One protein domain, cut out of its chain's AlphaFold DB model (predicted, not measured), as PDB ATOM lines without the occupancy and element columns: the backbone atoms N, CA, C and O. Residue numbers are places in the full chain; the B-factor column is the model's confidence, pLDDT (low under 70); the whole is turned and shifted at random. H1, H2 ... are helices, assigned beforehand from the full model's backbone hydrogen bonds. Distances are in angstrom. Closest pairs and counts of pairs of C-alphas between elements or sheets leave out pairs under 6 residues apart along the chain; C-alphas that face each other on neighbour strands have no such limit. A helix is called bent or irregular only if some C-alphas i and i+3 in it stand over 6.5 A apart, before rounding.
ATOM      1  N   LEU A 701       8.574  32.875 -58.852       85.75
ATOM      2  CA  LEU A 701       9.008  32.602 -57.475       85.75
ATOM      3  C   LEU A 701       8.344  31.346 -56.898       85.75
ATOM      4  O   LEU A 701       9.018  30.543 -56.250       85.75
ATOM      5  N   ALA A 702       7.053  31.137 -57.157       81.88
ATOM      6  CA  ALA A 702       6.338  29.935 -56.738       81.88
ATOM      7  C   ALA A 702       6.852  28.671 -57.448       81.88
ATOM      8  O   ALA A 702       6.973  27.619 -56.819       81.88
ATOM      9  N   HIS A 703       7.220  28.782 -58.726       79.44
ATOM     10  CA  HIS A 703       7.876  27.724 -59.499       79.44
ATOM     11  C   HIS A 703       9.263  27.427 -58.916       79.44
ATOM     12  O   HIS A 703       9.579  26.281 -58.596       79.44
ATOM     13  N   LEU A 704      10.072  28.461 -58.652       85.38
ATOM     14  CA  LEU A 704      11.393  28.301 -58.036       85.38
ATOM     15  C   LEU A 704      11.312  27.622 -56.655       85.38
ATOM     16  O   LEU A 704      12.117  26.736 -56.359       85.38
ATOM     17  N   ALA A 705      10.310  27.975 -55.843       85.44
ATOM     18  CA  ALA A 705      10.003  27.310 -54.576       85.44
ATOM     19  C   ALA A 705       9.578  25.843 -54.770       85.44
ATOM     20  O   ALA A 705      10.059  24.946 -54.073       85.44
ATOM     21  N   GLY A 706       8.713  25.587 -55.755       78.62
ATOM     22  CA  GLY A 706       8.238  24.253 -56.124       78.62
ATOM     23  C   GLY A 706       9.342  23.316 -56.615       78.62
ATOM     24  O   GLY A 706       9.248  22.108 -56.434       78.62
ATOM     25  N   ARG A 707      10.437  23.836 -57.180       77.31
ATOM     26  CA  ARG A 707      11.569  22.993 -57.601       77.31
ATOM     27  C   ARG A 707      12.387  22.421 -56.451       77.31
ATOM     28  O   ARG A 707      13.119  21.458 -56.671       77.31
ATOM     29  N   GLY A 708      12.327  23.017 -55.260       77.31
ATOM     30  CA  GLY A 708      13.088  22.532 -54.109       77.31
ATOM     31  C   GLY A 708      14.612  22.572 -54.308       77.31
ATOM     32  O   GLY A 708      15.330  21.771 -53.711       77.31
ATOM     33  N   ARG A 709      15.129  23.493 -55.137       84.25
ATOM     34  CA  ARG A 709      16.578  23.756 -55.264       84.25
ATOM     35  C   ARG A 709      17.007  25.013 -54.523       84.25
ATOM     36  O   ARG A 709      17.945  24.936 -53.746       84.25
ATOM     37  N   ALA A 710      16.262  26.107 -54.684       88.31
ATOM     38  CA  ALA A 710      16.500  27.357 -53.965       88.31
ATOM     39  C   ALA A 710      16.228  27.215 -52.462       88.31
ATOM     40  O   ALA A 710      15.213  26.620 -52.078       88.31
ATOM     41  N   SER A 711      17.097  27.766 -51.614       91.25
ATOM     42  CA  SER A 711      16.895  27.757 -50.160       91.25
ATOM     43  C   SER A 711      15.573  28.424 -49.753       91.25
ATOM     44  O   SER A 711      15.150  29.420 -50.353       91.25
ATOM     45  N   SER A 712      14.918  27.916 -48.699       91.88
ATOM     46  CA  SER A 712      13.717  28.566 -48.146       91.88
ATOM     47  C   SER A 712      13.981  30.024 -47.764       91.88
ATOM     48  O   SER A 712      13.135  30.877 -48.023       91.88
ATOM     49  N   SER A 713      15.169  30.330 -47.233       91.00
ATOM     50  CA  SER A 713      15.591  31.697 -46.920       91.00
ATOM     51  C   SER A 713      15.607  32.610 -48.142       91.00
ATOM     52  O   SER A 713      15.096  33.722 -48.061       91.00
ATOM     53  N   LEU A 714      16.135  32.154 -49.285       90.75
ATOM     54  CA  LEU A 714      16.173  32.965 -50.504       90.75
ATOM     55  C   LEU A 714      14.764  33.291 -50.999       90.75
ATOM     56  O   LEU A 714      14.471  34.446 -51.299       90.75
ATOM     57  N   ILE A 715      13.887  32.287 -51.079       91.31
ATOM     58  CA  ILE A 715      12.510  32.486 -51.544       91.31
ATOM     59  C   ILE A 715      11.775  33.463 -50.631       91.31
ATOM     60  O   ILE A 715      11.194  34.430 -51.123       91.31
ATOM     61  N   LEU A 716      11.838  33.236 -49.316       91.12
ATOM     62  CA  LEU A 716      11.195  34.086 -48.321       91.12
ATOM     63  C   LEU A 716      11.729  35.524 -48.400       91.12
ATOM     64  O   LEU A 716      10.934  36.458 -48.501       91.12
ATOM     65  N   ASP A 717      13.048  35.717 -48.459       88.50
ATOM     66  CA  ASP A 717      13.672  37.038 -48.617       88.50
ATOM     67  C   ASP A 717      13.125  37.817 -49.825       88.50
ATOM     68  O   ASP A 717      12.945  39.035 -49.745       88.50
ATOM     69  N   LEU A 718      12.871  37.135 -50.945       88.25
ATOM     70  CA  LEU A 718      12.408  37.756 -52.188       88.25
ATOM     71  C   LEU A 718      10.930  38.139 -52.148       88.25
ATOM     72  O   LEU A 718      10.562  39.173 -52.706       88.25
ATOM     73  N   ILE A 719      10.097  37.328 -51.494       87.25
ATOM     74  CA  ILE A 719       8.658  37.595 -51.380       87.25
ATOM     75  C   ILE A 719       8.317  38.535 -50.221       87.25
ATOM     76  O   ILE A 719       7.287  39.203 -50.264       87.25
ATOM     77  N   ARG A 720       9.171  38.635 -49.194       87.25
ATOM     78  CA  ARG A 720       8.926  39.462 -48.000       87.25
ATOM     79  C   ARG A 720       8.485  40.897 -48.319       87.25
ATOM     80  O   ARG A 720       7.491  41.333 -47.739       87.25
ATOM     81  N   PRO A 721       9.136  41.648 -49.236       82.62
ATOM     82  CA  PRO A 721       8.745  43.031 -49.521       82.62
ATOM     83  C   PRO A 721       7.357  43.159 -50.163       82.62
ATOM     84  O   PRO A 721       6.792  44.249 -50.191       82.62
ATOM     85  N   TRP A 722       6.816  42.063 -50.697       81.06
ATOM     86  CA  TRP A 722       5.577  42.058 -51.460       81.06
ATOM     87  C   TRP A 722       4.360  41.970 -50.536       81.06
ATOM     88  O   TRP A 722       3.341  42.584 -50.836       81.06
ATOM     89  N   PHE A 723       4.500  41.336 -49.364       80.88
ATOM     90  CA  PHE A 723       3.464  41.312 -48.321       80.88
ATOM     91  C   PHE A 723       3.146  42.698 -47.745       80.88
ATOM     92  O   PHE A 723       2.044  42.928 -47.267       80.88
ATOM     93  N   VAL A 724       4.071  43.663 -47.835       76.12
ATOM     94  CA  VAL A 724       3.855  45.051 -47.370       76.12
ATOM     95  C   VAL A 724       2.690  45.743 -48.101       76.12
ATOM     96  O   VAL A 724       2.140  46.726 -47.599       76.12
ATOM     97  N   HIS A 725       2.341  45.249 -49.290       72.75
ATOM     98  CA  HIS A 725       1.332  45.799 -50.191       72.75
ATOM     99  C   HIS A 725       0.059  44.940 -50.292       72.75
ATOM    100  O   HIS A 725      -0.763  45.201 -51.165       72.75
ATOM    101  N   ASP A 726      -0.075  43.912 -49.453       71.06
ATOM    102  CA  ASP A 726      -1.194  42.967 -49.483       71.06
ATOM    103  C   ASP A 726      -2.341  43.405 -48.546       71.06
ATOM    104  O   ASP A 726      -2.173  44.311 -47.719       71.06
ATOM    105  N   ASP A 727      -3.506  42.766 -48.679       71.56
ATOM    106  CA  ASP A 727      -4.646  42.958 -47.772       71.56
ATOM    107  C   ASP A 727      -4.233  42.551 -46.345       71.56
ATOM    108  O   ASP A 727      -3.712  41.452 -46.163       71.56
ATOM    109  N   PRO A 728      -4.414  43.399 -45.316       70.50
ATOM    110  CA  PRO A 728      -4.078  43.044 -43.939       70.50
ATOM    111  C   PRO A 728      -5.018  42.004 -43.316       70.50
ATOM    112  O   PRO A 728      -4.587  41.300 -42.400       70.50
ATOM    113  N   TYR A 729      -6.270  41.885 -43.779       73.38
ATOM    114  CA  TYR A 729      -7.295  41.048 -43.140       73.38
ATOM    115  C   TYR A 729      -6.884  39.570 -42.996       73.38
ATOM    116  O   TYR A 729      -7.049  39.013 -41.907       73.38
ATOM    117  N   PRO A 730      -6.278  38.922 -44.014       74.19
ATOM    118  CA  PRO A 730      -5.802  37.547 -43.897       74.19
ATOM    119  C   PRO A 730      -4.692  37.348 -42.852       74.19
ATOM    120  O   PRO A 730      -4.511  36.244 -42.335       74.19
ATOM    121  N   PHE A 731      -3.951  38.405 -42.516       81.56
ATOM    122  CA  PHE A 731      -2.765  38.337 -41.659       81.56
ATOM    123  C   PHE A 731      -3.017  38.787 -40.224       81.56
ATOM    124  O   PHE A 731      -2.114  38.700 -39.397       81.56
ATOM    125  N   GLU A 732      -4.235  39.211 -39.887       80.38
ATOM    126  CA  GLU A 732      -4.645  39.434 -38.503       80.38
ATOM    127  C   GLU A 732      -4.741  38.090 -37.771       80.38
ATOM    128  O   GLU A 732      -5.811  37.500 -37.632       80.38
ATOM    129  N   TRP A 733      -3.592  37.580 -37.314       76.38
ATOM    130  CA  TRP A 733      -3.438  36.189 -36.879       76.38
ATOM    131  C   TRP A 733      -4.479  35.762 -35.818       76.38
ATOM    132  O   TRP A 733      -4.934  34.622 -35.814       76.38
ATOM    133  N   GLY A 734      -4.903  36.695 -34.953       76.31
ATOM    134  CA  GLY A 734      -5.896  36.458 -33.904       76.31
ATOM    135  C   GLY A 734      -7.305  36.135 -34.416       76.31
ATOM    136  O   GLY A 734      -8.057  35.473 -33.708       76.31
ATOM    137  N   HIS A 735      -7.669  36.528 -35.643       77.19
ATOM    138  CA  HIS A 735      -8.961  36.177 -36.251       77.19
ATOM    139  C   HIS A 735      -9.121  34.679 -36.532       77.19
ATOM    140  O   HIS A 735     -10.244  34.208 -36.724       77.19
ATOM    141  N   TRP A 736      -8.015  33.936 -36.537       78.62
ATOM    142  CA  TRP A 736      -7.964  32.520 -36.893       78.62
ATOM    143  C   TRP A 736      -7.923  31.579 -35.690       78.62
ATOM    144  O   TRP A 736      -7.873  30.365 -35.866       78.62
ATOM    145  N   LEU A 737      -7.944  32.118 -34.469       76.00
ATOM    146  CA  LEU A 737      -7.987  31.311 -33.248       76.00
ATOM    147  C   LEU A 737      -9.343  30.619 -33.068       76.00
ATOM    148  O   LEU A 737      -9.390  29.441 -32.732       76.00
ATOM    149  N   ASP A 738     -10.432  31.331 -33.374       72.31
ATOM    150  CA  ASP A 738     -11.810  30.845 -33.205       72.31
ATOM    151  C   ASP A 738     -12.448  30.340 -34.516       72.31
ATOM    152  O   ASP A 738     -13.640  30.028 -34.560       72.31
ATOM    153  N   ARG A 739     -11.679  30.290 -35.614       71.81
ATOM    154  CA  ARG A 739     -12.138  29.877 -36.953       71.81
ATOM    155  C   ARG A 739     -11.381  28.636 -37.423       71.81
ATOM    156  O   ARG A 739     -10.217  28.455 -37.088       71.81
ATOM    157  N   GLY A 740     -12.041  27.771 -38.193       72.44
ATOM    158  CA  GLY A 740     -11.428  26.539 -38.703       72.44
ATOM    159  C   GLY A 740     -10.413  26.783 -39.827       72.44
ATOM    160  O   GLY A 740     -10.470  27.808 -40.512       72.44
ATOM    161  N   ASP A 741      -9.525  25.808 -40.063       76.69
ATOM    162  CA  ASP A 741      -8.504  25.881 -41.124       76.69
ATOM    163  C   ASP A 741      -9.125  26.008 -42.534       76.69
ATOM    164  O   ASP A 741      -8.528  26.632 -43.407       76.69
ATOM    165  N   ASP A 742     -10.349  25.509 -42.750       76.56
ATOM    166  CA  ASP A 742     -11.076  25.657 -44.021       76.56
ATOM    167  C   ASP A 742     -11.464  27.116 -44.318       76.56
ATOM    168  O   ASP A 742     -11.444  27.556 -45.469       76.56
ATOM    169  N   ASP A 743     -11.821  27.891 -43.290       75.12
ATOM    170  CA  ASP A 743     -12.149  29.311 -43.448       75.12
ATOM    171  C   ASP A 743     -10.883  30.150 -43.625       75.12
ATOM    172  O   ASP A 743     -10.880  31.082 -44.432       75.12
ATOM    173  N   PHE A 744      -9.799  29.767 -42.940       74.75
ATOM    174  CA  PHE A 744      -8.466  30.316 -43.174       74.75
ATOM    175  C   PHE A 744      -8.044  30.103 -44.627       74.75
ATOM    176  O   PHE A 744      -7.730  31.065 -45.321       74.75
ATOM    177  N   ASP A 745      -8.086  28.860 -45.115       73.25
ATOM    178  CA  ASP A 745      -7.717  28.532 -46.491       73.25
ATOM    179  C   ASP A 745      -8.617  29.237 -47.494       73.25
ATOM    180  O   ASP A 745      -8.130  29.710 -48.510       73.25
ATOM    181  N   ARG A 746      -9.919  29.362 -47.239       73.56
ATOM    182  CA  ARG A 746     -10.829  30.052 -48.162       73.56
ATOM    183  C   ARG A 746     -10.496  31.533 -48.309       73.56
ATOM    184  O   ARG A 746     -10.470  32.031 -49.434       73.56
ATOM    185  N   GLU A 747     -10.275  32.238 -47.204       69.88
ATOM    186  CA  GLU A 747      -9.909  33.659 -47.241       69.88
ATOM    187  C   GLU A 747      -8.492  33.857 -47.780       69.88
ATOM    188  O   GLU A 747      -8.247  34.749 -48.593       69.88
ATOM    189  N   MET A 748      -7.581  32.954 -47.437       68.56
ATOM    190  CA  MET A 748      -6.229  32.986 -47.960       68.56
ATOM    191  C   MET A 748      -6.144  32.621 -49.437       68.56
ATOM    192  O   MET A 748      -5.417  33.276 -50.160       68.56
ATOM    193  N   ILE A 749      -6.910  31.656 -49.947       64.56
ATOM    194  CA  ILE A 749      -6.963  31.315 -51.380       64.56
ATOM    195  C   ILE A 749      -7.454  32.517 -52.189       64.56
ATOM    196  O   ILE A 749      -6.873  32.814 -53.231       64.56
ATOM    197  N   LYS A 750      -8.468  33.249 -51.701       62.06
ATOM    198  CA  LYS A 750      -8.905  34.508 -52.333       62.06
ATOM    199  C   LYS A 750      -7.768  35.528 -52.403       62.06
ATOM    200  O   LYS A 750      -7.656  36.230 -53.404       62.06
ATOM    201  N   SER A 751      -6.941  35.583 -51.361       59.19
ATOM    202  CA  SER A 751      -5.749  36.427 -51.300       59.19
ATOM    203  C   SER A 751      -4.556  35.838 -52.067       59.19
ATOM    204  O   SER A 751      -3.718  36.609 -52.489       59.19
ATOM    205  N   TRP A 752      -4.449  34.525 -52.321       62.72
ATOM    206  CA  TRP A 752      -3.200  33.862 -52.747       62.72
ATOM    207  C   TRP A 752      -3.114  33.369 -54.176       62.72
ATOM    208  O   TRP A 752      -1.998  33.116 -54.638       62.72
ATOM    209  N   THR A 753      -4.222  33.224 -54.900       51.88
ATOM    210  CA  THR A 753      -4.168  32.665 -56.264       51.88
ATOM    211  C   THR A 753      -3.322  33.495 -57.241       51.88
ATOM    212  O   THR A 753      -3.019  33.002 -58.318       51.88
ATOM    213  N   GLU A 754      -2.898  34.711 -56.864       56.22
ATOM    214  CA  GLU A 754      -2.007  35.582 -57.649       56.22
ATOM    215  C   GLU A 754      -1.009  36.390 -56.776       56.22
ATOM    216  O   GLU A 754      -0.536  37.451 -57.190       56.22
ATOM    217  N   THR A 755      -0.685  35.933 -55.556       67.88
ATOM    218  CA  THR A 755       0.133  36.706 -54.588       67.88
ATOM    219  C   THR A 755       1.273  35.873 -53.979       67.88
ATOM    220  O   THR A 755       1.368  34.661 -54.226       67.88
ATOM    221  N   PRO A 756       2.195  36.488 -53.207       72.75
ATOM    222  CA  PRO A 756       3.402  35.817 -52.733       72.75
ATOM    223  C   PRO A 756       3.154  34.606 -51.816       72.75
ATOM    224  O   PRO A 756       4.047  33.769 -51.665       72.75
ATOM    225  N   GLY A 757       1.950  34.456 -51.251       75.69
ATOM    226  CA  GLY A 757       1.565  33.290 -50.445       75.69
ATOM    227  C   GLY A 757       1.625  31.957 -51.203       75.69
ATOM    228  O   GLY A 757       1.973  30.929 -50.618       75.69
ATOM    229  N   SER A 758       1.408  31.972 -52.522       75.62
ATOM    230  CA  SER A 758       1.535  30.783 -53.380       75.62
ATOM    231  C   SER A 758       2.930  30.137 -53.310       75.62
ATOM    232  O   SER A 758       3.051  28.909 -53.255       75.62
ATOM    233  N   ALA A 759       3.991  30.948 -53.228       81.81
ATOM    234  CA  ALA A 759       5.361  30.468 -53.083       81.81
ATOM    235  C   ALA A 759       5.601  29.818 -51.712       81.81
ATOM    236  O   ALA A 759       6.290  28.801 -51.629       81.81
ATOM    237  N   VAL A 760       4.988  30.344 -50.647       83.50
ATOM    238  CA  VAL A 760       5.069  29.756 -49.298       83.50
ATOM    239  C   VAL A 760       4.389  28.387 -49.258       83.50
ATOM    240  O   VAL A 760       4.954  27.435 -48.721       83.50
ATOM    241  N   TYR A 761       3.226  28.245 -49.899       81.06
ATOM    242  CA  TYR A 761       2.542  26.952 -50.014       81.06
ATOM    243  C   TYR A 761       3.397  25.914 -50.735       81.06
ATOM    244  O   TYR A 761       3.512  24.774 -50.280       81.06
ATOM    245  N   LYS A 762       4.041  26.322 -51.834       79.25
ATOM    246  CA  LYS A 762       4.985  25.479 -52.573       79.25
ATOM    247  C   LYS A 762       6.191  25.089 -51.713       79.25
ATOM    248  O   LYS A 762       6.543  23.916 -51.720       79.25
ATOM    249  N   LEU A 763       6.758  26.005 -50.918       85.88
ATOM    250  CA  LEU A 763       7.837  25.674 -49.974       85.88
ATOM    251  C   LEU A 763       7.411  24.591 -48.980       85.88
ATOM    252  O   LEU A 763       8.121  23.606 -48.822       85.88
ATOM    253  N   PHE A 764       6.251  24.727 -48.337       83.88
ATOM    254  CA  PHE A 764       5.778  23.710 -47.391       83.88
ATOM    255  C   PHE A 764       5.423  22.378 -48.055       83.88
ATOM    256  O   PHE A 764       5.402  21.356 -47.368       83.88
ATOM    257  N   ALA A 765       5.098  22.378 -49.350       80.56
ATOM    258  CA  ALA A 765       4.866  21.160 -50.121       80.56
ATOM    259  C   ALA A 765       6.174  20.432 -50.469       80.56
ATOM    260  O   ALA A 765       6.196  19.208 -50.445       80.56
ATOM    261  N   THR A 766       7.257  21.160 -50.752       77.25
ATOM    262  CA  THR A 766       8.496  20.571 -51.296       77.25
ATOM    263  C   THR A 766       9.650  20.486 -50.304       77.25
ATOM    264  O   THR A 766      10.633  19.786 -50.556       77.25
ATOM    265  N   ARG A 767       9.556  21.184 -49.169       84.06
ATOM    266  CA  ARG A 767      10.579  21.232 -48.119       84.06
ATOM    267  C   ARG A 767      10.070  20.633 -46.824       84.06
ATOM    268  O   ARG A 767       8.870  20.562 -46.558       84.06
ATOM    269  N   ARG A 768      11.013  20.240 -45.968       87.62
ATOM    270  CA  ARG A 768      10.668  19.870 -44.600       87.62
ATOM    271  C   ARG A 768      10.169  21.108 -43.860       87.62
ATOM    272  O   ARG A 768      10.758  22.182 -43.966       87.62
ATOM    273  N   ALA A 769       9.106  20.943 -43.080       87.88
ATOM    274  CA  ALA A 769       8.480  22.056 -42.377       87.88
ATOM    275  C   ALA A 769       9.458  22.788 -41.439       87.88
ATOM    276  O   ALA A 769       9.403  24.009 -41.346       87.88
ATOM    277  N   ASP A 770      10.399  22.077 -40.809       88.19
ATOM    278  CA  ASP A 770      11.391  22.658 -39.896       88.19
ATOM    279  C   ASP A 770      12.379  23.620 -40.576       88.19
ATOM    280  O   ASP A 770      12.733  24.640 -39.985       88.19
ATOM    281  N   GLU A 771      12.763  23.354 -41.828       90.69
ATOM    282  CA  GLU A 771      13.584  24.264 -42.643       90.69
ATOM    283  C   GLU A 771      12.839  25.579 -42.931       90.69
ATOM    284  O   GLU A 771      13.376  26.678 -42.747       90.69
ATOM    285  N   VAL A 772      11.573  25.463 -43.343       91.75
ATOM    286  CA  VAL A 772      10.734  26.618 -43.682       91.75
ATOM    287  C   VAL A 772      10.419  27.434 -42.428       91.75
ATOM    288  O   VAL A 772      10.550  28.658 -42.448       91.75
ATOM    289  N   PHE A 773      10.092  26.778 -41.309       93.06
ATOM    290  CA  PHE A 773       9.894  27.439 -40.017       93.06
ATOM    291  C   PHE A 773      11.142  28.198 -39.575       93.06
ATOM    292  O   PHE A 773      11.037  29.369 -39.215       93.06
ATOM    293  N   GLY A 774      12.325  27.576 -39.656       90.81
ATOM    294  CA  GLY A 774      13.596  28.225 -39.325       90.81
ATOM    295  C   GLY A 774      13.833  29.517 -40.109       90.81
ATOM    296  O   GLY A 774      14.362  30.482 -39.563       90.81
ATOM    297  N   SER A 775      13.374  29.558 -41.360       92.44
ATOM    298  CA  SER A 775      13.503  30.724 -42.239       92.44
ATOM    299  C   SER A 775      12.417  31.793 -42.013       92.44
ATOM    300  O   SER A 775      12.663  32.969 -42.272       92.44
ATOM    301  N   LEU A 776      11.238  31.415 -41.501       92.56
ATOM    302  CA  LEU A 776      10.140  32.334 -41.154       92.56
ATOM    303  C   LEU A 776      10.286  32.956 -39.758       92.56
ATOM    304  O   LEU A 776       9.866  34.089 -39.544       92.56
ATOM    305  N   LEU A 777      10.885  32.253 -38.794       92.81
ATOM    306  CA  LEU A 777      11.018  32.726 -37.408       92.81
ATOM    307  C   LEU A 777      11.653  34.121 -37.251       92.81
ATOM    308  O   LEU A 777      11.161  34.884 -36.414       92.81
ATOM    309  N   PRO A 778      12.684  34.514 -38.028       92.19
ATOM    310  CA  PRO A 778      13.237  35.867 -37.964       92.19
ATOM    311  C   PRO A 778      12.215  36.970 -38.271       92.19
ATOM    312  O   PRO A 778      12.358  38.089 -37.781       92.19
ATOM    313  N   TRP A 779      11.161  36.673 -39.040       92.81
ATOM    314  CA  TRP A 779      10.130  37.653 -39.391       92.81
ATOM    315  C   TRP A 779       9.252  38.040 -38.197       92.81
ATOM    316  O   TRP A 779       8.722  39.143 -38.180       92.81
ATOM    317  N   LEU A 780       9.167  37.216 -37.146       92.81
ATOM    318  CA  LEU A 780       8.466  37.583 -35.904       92.81
ATOM    319  C   LEU A 780       9.105  38.788 -35.187       92.81
ATOM    320  O   LEU A 780       8.467  39.428 -34.345       92.81
ATOM    321  N   ALA A 781      10.369  39.098 -35.491       91.31
ATOM    322  CA  ALA A 781      11.076  40.273 -34.982       91.31
ATOM    323  C   ALA A 781      11.006  41.478 -35.936       91.31
ATOM    324  O   ALA A 781      11.387  42.584 -35.548       91.31
ATOM    325  N   ASP A 782      10.513  41.288 -37.160       90.81
ATOM    326  CA  ASP A 782      10.281  42.374 -38.103       90.81
ATOM    327  C   ASP A 782       9.123  43.250 -37.607       90.81
ATOM    328  O   ASP A 782       8.150  42.751 -37.055       90.81
ATOM    329  N   ARG A 783       9.250  44.569 -37.735       88.56
ATOM    330  CA  ARG A 783       8.222  45.548 -37.331       88.56
ATOM    331  C   ARG A 783       7.718  46.366 -38.517       88.56
ATOM    332  O   ARG A 783       7.066  47.395 -38.337       88.56
ATOM    333  N   THR A 784       8.059  45.943 -39.735       88.50
ATOM    334  CA  THR A 784       7.621  46.584 -40.974       88.50
ATOM    335  C   THR A 784       6.103  46.486 -41.091       88.50
ATOM    336  O   THR A 784       5.545  45.392 -41.114       88.50
ATOM    337  N   ARG A 785       5.430  47.639 -41.155       86.88
ATOM    338  CA  ARG A 785       3.968  47.732 -41.236       86.88
ATOM    339  C   ARG A 785       3.466  47.591 -42.669       86.88
ATOM    340  O   ARG A 785       4.097  48.098 -43.599       86.88
ATOM    341  N   LEU A 786       2.306  46.959 -42.825       82.00
ATOM    342  CA  LEU A 786       1.588  46.896 -44.097       82.00
ATOM    343  C   LEU A 786       1.020  48.284 -44.429       82.00
ATOM    344  O   LEU A 786       0.432  48.951 -43.570       82.00
ATOM    345  N   LYS A 787       1.208  48.738 -45.675       68.56
ATOM    346  CA  LYS A 787       0.911  50.121 -46.107       68.56
ATOM    347  C   LYS A 787      -0.581  50.465 -46.138       68.56
ATOM    348  O   LYS A 787      -0.917  51.644 -46.178       68.56
ATOM    349  N   GLU A 788      -1.465  49.472 -46.134       62.09
ATOM    350  CA  GLU A 788      -2.910  49.648 -46.351       62.09
ATOM    351  C   GLU A 788      -3.741  49.769 -45.065       62.09
ATOM    352  O   GLU A 788      -4.967  49.726 -45.108       62.09
ATOM    353  N   THR A 789      -3.092  49.932 -43.911       51.50
ATOM    354  CA  THR A 789      -3.750  49.840 -42.602       51.50
ATOM    355  C   THR A 789      -3.913  51.184 -41.893       51.50
ATOM    356  O   THR A 789      -3.236  52.171 -42.178       51.50
ATOM    357  N   THR A 790      -4.744  51.167 -40.850       50.94
ATOM    358  CA  THR A 790      -4.737  52.112 -39.719       50.94
ATOM    359  C   THR A 790      -3.467  52.017 -38.845       50.94
ATOM    360  O   THR A 790      -3.394  52.691 -37.821       50.94
ATOM    361  N   GLY A 791      -2.458  51.217 -39.238       56.16
ATOM    362  CA  GLY A 791      -1.132  51.131 -38.611       56.16
ATOM    363  C   GLY A 791      -0.852  49.889 -37.751       56.16
ATOM    364  O   GLY A 791       0.216  49.831 -37.138       56.16
ATOM    365  N   ASN A 792      -1.761  48.905 -37.688       72.56
ATOM    366  CA  ASN A 792      -1.709  47.846 -36.665       72.56
ATOM    367  C   ASN A 792      -1.162  46.474 -37.107       72.56
ATOM    368  O   ASN A 792      -0.767  45.719 -36.228       72.56
ATOM    369  N   VAL A 793      -1.100  46.158 -38.409       83.44
ATOM    370  CA  VAL A 793      -0.631  44.847 -38.919       83.44
ATOM    371  C   VAL A 793       0.746  44.985 -39.574       83.44
ATOM    372  O   VAL A 793       0.991  45.936 -40.331       83.44
ATOM    373  N   GLY A 794       1.662  44.064 -39.278       88.88
ATOM    374  CA  GLY A 794       3.018  44.029 -39.832       88.88
ATOM    375  C   GLY A 794       3.483  42.652 -40.307       88.88
ATOM    376  O   GLY A 794       2.744  41.669 -40.282       88.88
ATOM    377  N   ILE A 795       4.735  42.585 -40.765       90.12
ATOM    378  CA  ILE A 795       5.367  41.339 -41.232       90.12
ATOM    379  C   ILE A 795       5.441  40.281 -40.118       90.12
ATOM    380  O   ILE A 795       5.390  39.084 -40.406       90.12
ATOM    381  N   GLU A 796       5.496  40.689 -38.850       91.94
ATOM    382  CA  GLU A 796       5.414  39.759 -37.728       91.94
ATOM    383  C   GLU A 796       4.076  39.006 -37.670       91.94
ATOM    384  O   GLU A 796       4.060  37.823 -37.328       91.94
ATOM    385  N   ASP A 797       2.973  39.655 -38.053       89.62
ATOM    386  CA  ASP A 797       1.636  39.059 -38.061       89.62
ATOM    387  C   ASP A 797       1.471  38.115 -39.258       89.62
ATOM    388  O   ASP A 797       0.941  37.014 -39.112       89.62
ATOM    389  N   VAL A 798       2.042  38.482 -40.415       88.69
ATOM    390  CA  VAL A 798       2.158  37.596 -41.588       88.69
ATOM    391  C   VAL A 798       2.897  36.312 -41.209       88.69
ATOM    392  O   VAL A 798       2.426  35.208 -41.486       88.69
ATOM    393  N   ALA A 799       4.043  36.439 -40.535       92.12
ATOM    394  CA  ALA A 799       4.819  35.292 -40.080       92.12
ATOM    395  C   ALA A 799       4.027  34.432 -39.087       92.12
ATOM    396  O   ALA A 799       3.994  33.211 -39.235       92.12
ATOM    397  N   ALA A 800       3.350  35.048 -38.114       91.69
ATOM    398  CA  ALA A 800       2.525  34.327 -37.150       91.69
ATOM    399  C   ALA A 800       1.375  33.561 -37.827       91.69
ATOM    400  O   ALA A 800       1.179  32.385 -37.521       91.69
ATOM    401  N   ALA A 801       0.675  34.177 -38.784       88.31
ATOM    402  CA  ALA A 801      -0.398  33.537 -39.543       88.31
ATOM    403  C   ALA A 801       0.109  32.339 -40.367       88.31
ATOM    404  O   ALA A 801      -0.488  31.263 -40.325       88.31
ATOM    405  N   LEU A 802       1.244  32.485 -41.063       87.88
ATOM    406  CA  LEU A 802       1.850  31.401 -41.851       87.88
ATOM    407  C   LEU A 802       2.341  30.242 -40.966       87.88
ATOM    408  O   LEU A 802       2.094  29.076 -41.278       87.88
ATOM    409  N   LEU A 803       3.010  30.545 -39.848       91.75
ATOM    410  CA  LEU A 803       3.465  29.537 -38.885       91.75
ATOM    411  C   LEU A 803       2.281  28.799 -38.245       91.75
ATOM    412  O   LEU A 803       2.308  27.572 -38.150       91.75
ATOM    413  N   TYR A 804       1.232  29.527 -37.855       89.31
ATOM    414  CA  TYR A 804       0.010  28.947 -37.305       89.31
ATOM    415  C   TYR A 804      -0.679  28.032 -38.317       89.31
ATOM    416  O   TYR A 804      -1.014  26.896 -37.992       89.31
ATOM    417  N   ARG A 805      -0.839  28.465 -39.570       86.44
ATOM    418  CA  ARG A 805      -1.499  27.659 -40.604       86.44
ATOM    419  C   ARG A 805      -0.803  26.328 -40.865       86.44
ATOM    420  O   ARG A 805      -1.465  25.313 -41.077       86.44
ATOM    421  N   HIS A 806       0.526  26.326 -40.885       87.25
ATOM    422  CA  HIS A 806       1.310  25.137 -41.215       87.25
ATOM    423  C   HIS A 806       1.762  24.335 -39.987       87.25
ATOM    424  O   HIS A 806       2.521  23.376 -40.147       87.25
ATOM    425  N   ARG A 807       1.269  24.663 -38.782       90.19
ATOM    426  CA  ARG A 807       1.635  24.026 -37.502       90.19
ATOM    427  C   ARG A 807       1.577  22.496 -37.533       90.19
ATOM    428  O   ARG A 807       2.493  21.839 -37.038       90.19
ATOM    429  N   ASP A 808       0.580  21.920 -38.199       87.31
ATOM    430  CA  ASP A 808       0.388  20.465 -38.247       87.31
ATOM    431  C   ASP A 808       1.437  19.734 -39.090       87.31
ATOM    432  O   ASP A 808       1.681  18.545 -38.878       87.31
ATOM    433  N   ARG A 809       2.130  20.435 -40.000       86.75
ATOM    434  CA  ARG A 809       3.213  19.839 -40.804       86.75
ATOM    435  C   ARG A 809       4.488  19.586 -40.002       86.75
ATOM    436  O   ARG A 809       5.362  18.856 -40.464       86.75
ATOM    437  N   GLY A 810       4.613  20.173 -38.815       87.69
ATOM    438  CA  GLY A 810       5.790  20.012 -37.971       87.69
ATOM    439  C   GLY A 810       5.600  20.610 -36.585       87.69
ATOM    440  O   GLY A 810       6.378  21.471 -36.187       87.69
ATOM    441  N   PHE A 811       4.596  20.127 -35.852       91.62
ATOM    442  CA  PHE A 811       4.239  20.625 -34.518       91.62
ATOM    443  C   PHE A 811       5.436  20.652 -33.554       91.62
ATOM    444  O   PHE A 811       5.763  21.699 -33.006       91.62
ATOM    445  N   GLU A 812       6.147  19.529 -33.382       91.00
ATOM    446  CA  GLU A 812       7.276  19.470 -32.440       91.00
ATOM    447  C   GLU A 812       8.460  20.351 -32.875       91.00
ATOM    448  O   GLU A 812       8.929  21.137 -32.046       91.00
ATOM    449  N   PRO A 813       8.932  20.304 -34.144       91.44
ATOM    450  CA  PRO A 813       9.960  21.233 -34.610       91.44
ATOM    451  C   PRO A 813       9.580  22.709 -34.457       91.44
ATOM    452  O   PRO A 813      10.415  23.494 -34.009       91.44
ATOM    453  N   LEU A 814       8.336  23.086 -34.771       94.44
ATOM    454  CA  LEU A 814       7.849  24.460 -34.641       94.44
ATOM    455  C   LEU A 814       7.847  24.914 -33.181       94.44
ATOM    456  O   LEU A 814       8.448  25.939 -32.854       94.44
ATOM    457  N   CYS A 815       7.223  24.137 -32.293       93.81
ATOM    458  CA  CYS A 815       7.165  24.448 -30.868       93.81
ATOM    459  C   CYS A 815       8.567  24.547 -30.261       93.81
ATOM    460  O   CYS A 815       8.848  25.476 -29.504       93.81
ATOM    461  N   LYS A 816       9.475  23.635 -30.630       91.06
ATOM    462  CA  LYS A 816      10.870  23.656 -30.173       91.06
ATOM    463  C   LYS A 816      11.613  24.898 -30.662       91.06
ATOM    464  O   LYS A 816      12.373  25.485 -29.894       91.06
ATOM    465  N   ALA A 817      11.408  25.301 -31.913       91.31
ATOM    466  CA  ALA A 817      12.070  26.463 -32.491       91.31
ATOM    467  C   ALA A 817      11.536  27.789 -31.914       91.31
ATOM    468  O   ALA A 817      12.334  28.668 -31.597       91.31
ATOM    469  N   LEU A 818      10.222  27.899 -31.676       92.94
ATOM    470  CA  LEU A 818       9.614  29.027 -30.954       92.94
ATOM    471  C   LEU A 818      10.106  29.099 -29.499       92.94
ATOM    472  O   LEU A 818      10.510  30.163 -29.036       92.94
ATOM    473  N   PHE A 819      10.151  27.966 -28.789       92.19
ATOM    474  CA  PHE A 819      10.633  27.913 -27.404       92.19
ATOM    475  C   PHE A 819      12.101  28.349 -27.289       92.19
ATOM    476  O   PHE A 819      12.472  29.082 -26.374       92.19
ATOM    477  N   ARG A 820      12.937  27.943 -28.251       89.50
ATOM    478  CA  ARG A 820      14.366  28.285 -28.312       89.50
ATOM    479  C   ARG A 820      14.661  29.633 -28.979       89.50
ATOM    480  O   ARG A 820      15.833  29.969 -29.114       89.50
ATOM    481  N   GLN A 821      13.647  30.400 -29.385       87.25
ATOM    482  CA  GLN A 821      13.842  31.694 -30.040       87.25
ATOM    483  C   GLN A 821      14.603  32.665 -29.119       87.25
ATOM    484  O   GLN A 821      14.216  32.866 -27.957       87.25
ATOM    485  N   ASP A 822      15.664  33.273 -29.654       81.94
ATOM    486  CA  ASP A 822      16.517  34.244 -28.969       81.94
ATOM    487  C   ASP A 822      16.848  35.438 -29.898       81.94
ATOM    488  O   ASP A 822      17.430  35.220 -30.966       81.94
ATOM    489  N   PRO A 823      16.465  36.686 -29.544       83.75
ATOM    490  CA  PRO A 823      15.635  37.045 -28.392       83.75
ATOM    491  C   PRO A 823      14.178  36.564 -28.552       83.75
ATOM    492  O   PRO A 823      13.687  36.441 -29.678       83.75
ATOM    493  N   PRO A 824      13.451  36.317 -27.444       83.25
ATOM    494  CA  PRO A 824      12.020  36.032 -27.502       83.25
ATOM    495  C   PRO A 824      11.250  37.187 -28.126       83.25
ATOM    496  O   PRO A 824      11.564  38.360 -27.910       83.25
ATOM    497  N   THR A 825      10.158  36.852 -28.805       88.88
ATOM    498  CA  THR A 825       9.167  37.834 -29.239       88.88
ATOM    499  C   THR A 825       7.853  37.592 -28.506       88.88
ATOM    500  O   THR A 825       7.409  36.455 -28.379       88.88
ATOM    501  N   ALA A 826       7.194  38.659 -28.042       87.62
ATOM    502  CA  ALA A 826       5.910  38.533 -27.345       87.62
ATOM    503  C   ALA A 826       4.833  37.854 -28.214       87.62
ATOM    504  O   ALA A 826       3.996  37.116 -27.698       87.62
ATOM    505  N   LEU A 827       4.871  38.090 -29.533       88.88
ATOM    506  CA  LEU A 827       4.000  37.423 -30.499       88.88
ATOM    507  C   LEU A 827       4.355  35.936 -30.654       88.88
ATOM    508  O   LEU A 827       3.451  35.110 -30.657       88.88
ATOM    509  N   GLY A 828       5.645  35.586 -30.711       90.56
ATOM    510  CA  GLY A 828       6.105  34.195 -30.763       90.56
ATOM    511  C   GLY A 828       5.727  33.389 -29.518       90.56
ATOM    512  O   GLY A 828       5.236  32.272 -29.647       90.56
ATOM    513  N   ASP A 829       5.862  33.970 -28.322       89.94
ATOM    514  CA  ASP A 829       5.438  33.330 -27.066       89.94
ATOM    515  C   ASP A 829       3.916  33.121 -27.011       89.94
ATOM    516  O   ASP A 829       3.431  32.098 -26.512       89.94
ATOM    517  N   ARG A 830       3.149  34.085 -27.537       89.94
ATOM    518  CA  ARG A 830       1.692  33.971 -27.651       89.94
ATOM    519  C   ARG A 830       1.314  32.862 -28.632       89.94
ATOM    520  O   ARG A 830       0.549  31.981 -28.261       89.94
ATOM    521  N   LEU A 831       1.914  32.854 -29.820       91.56
ATOM    522  CA  LEU A 831       1.714  31.817 -30.831       91.56
ATOM    523  C   LEU A 831       2.064  30.420 -30.292       91.56
ATOM    524  O   LEU A 831       1.289  29.486 -30.465       91.56
ATOM    525  N   LEU A 832       3.200  30.278 -29.599       93.62
ATOM    526  CA  LEU A 832       3.605  29.022 -28.964       93.62
ATOM    527  C   LEU A 832       2.571  28.549 -27.939       93.62
ATOM    528  O   LEU A 832       2.232  27.369 -27.916       93.62
ATOM    529  N   SER A 833       2.070  29.466 -27.109       90.44
ATOM    530  CA  SER A 833       1.042  29.152 -26.115       90.44
ATOM    531  C   SER A 833      -0.235  28.636 -26.782       90.44
ATOM    532  O   SER A 833      -0.725  27.584 -26.386       90.44
ATOM    533  N   GLU A 834      -0.728  29.317 -27.821       90.31
ATOM    534  CA  GLU A 834      -1.949  28.906 -28.530       90.31
ATOM    535  C   GLU A 834      -1.794  27.555 -29.236       90.31
ATOM    536  O   GLU A 834      -2.657  26.690 -29.107       90.31
ATOM    537  N   ILE A 835      -0.672  27.319 -29.926       90.94
ATOM    538  CA  ILE A 835      -0.417  26.034 -30.601       90.94
ATOM    539  C   ILE A 835      -0.412  24.882 -29.586       90.94
ATOM    540  O   ILE A 835      -0.990  23.827 -29.842       90.94
ATOM    541  N   LEU A 836       0.214  25.076 -28.421       92.00
ATOM    542  CA  LEU A 836       0.259  24.054 -27.374       92.00
ATOM    543  C   LEU A 836      -1.120  23.784 -26.747       92.00
ATOM    544  O   LEU A 836      -1.386  22.655 -26.341       92.00
ATOM    545  N   LEU A 837      -2.004  24.785 -26.677       88.38
ATOM    546  CA  LEU A 837      -3.354  24.619 -26.129       88.38
ATOM    547  C   LEU A 837      -4.273  23.777 -27.027       88.38
ATOM    548  O   LEU A 837      -5.196  23.149 -26.513       88.38
ATOM    549  N   GLN A 838      -4.001  23.698 -28.333       85.50
ATOM    550  CA  GLN A 838      -4.790  22.871 -29.256       85.50
ATOM    551  C   GLN A 838      -4.609  21.365 -29.038       85.50
ATOM    552  O   GLN A 838      -5.546  20.597 -29.249       85.50
ATOM    553  N   ASP A 839      -3.426  20.936 -28.586       87.75
ATOM    554  CA  ASP A 839      -3.153  19.544 -28.217       87.75
ATOM    555  C   ASP A 839      -2.412  19.467 -26.871       87.75
ATOM    556  O   ASP A 839      -1.181  19.311 -26.823       87.75
TER     557      ASP A 839
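This is residues 701 to 839 of the 1167 residues of a protein of Singulisphaera acidiphila (strain ATCC BAA-1392 / DSM 18658 / VKM B-2454 / MOB10) (UniProt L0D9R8). Helices are stacked in layers: the hairpin of H6 and H7 makes the middle, the hairpin of H8 and H9 packs on one side of it, and H2 and H5, with H1 beyond them, lie on the other. H3 and H4 lie at one side of the stack, and the long link of residues 782 to 794 runs along the outside. The printed part has 139 residues, with nine named helices, H1 to H9 in chain order, and no named strand; the class is all helix. It is compact, with a radius of gyration of the C-alphas of 13.9 A, and rounded, spanning 36 by 35 by 30 A.

H6, residues 769 to 781, and H7, residues 795 to 805, form a hairpin at a shallow tilt of 30 degrees, opposite ways; their closest C-alphas, of Leu 780 and Glu 796, are 4.2 A apart. H8, residues 811 to 819, touches H6 at Pro 813 and Asp 770, 5.7 A between C-alphas. H9, residues 826 to 838, forms a hairpin with H8, and touches H7 at a shallow tilt of 12 degrees, the same way, closest at the C-alphas of Leu 831 and Ala 800, 6.8 A. H2, residues 712 to 723, touches H6 with residues 712 to 716 alone, closest at the C-alphas of Ser 713 and Ser 775, 5.2 A. H2, H5, residues 757 to 766, and H6 form an up-and-down bundle, each running against the one before it. H1, residues 701 to 706, touches H5, the C-alphas of Ala 702 and Ala 759 being 3.8 A apart. H3, residues 733 to 736, touches H7 at the C-alphas of Trp 733 and Ala 801, 4.8 A. H4, residues 741 to 752, is close to H5 but not clearly touching, 5.7 A between the C-alphas of Trp 752 and Ser 758. Every O i to N i+4 pair is within hydrogen-bond range in H1, H4, H5, H7, H8 and H9, against 5 of 8 in H2 and 5 of 9 in H6; H3 is too short for such a pair.

H6 measures 19.8 A from first to last C-alpha, H9 19.1 A, H2 16.4 A, H7 15.3 A and H4 15.1 A. H2 and H6 are only just irregular: C-alphas 718 and 721 are 7.0 A apart, and C-alphas 775 and 778 6.7 A. H1 begins at C-alpha 701, (9.008, 32.602, -57.475), and H9 ends at C-alpha 838, (-4.790, 22.871, -29.256).

The two farthest C-alphas, of Arg 709 and Thr 790, are 38.7 A apart. The printed part has no cut, and the link from H6 to H7 is long. Mean pLDDT of the printed part is 82.7; residues 747 to 755 and 787 to 791 are under 70.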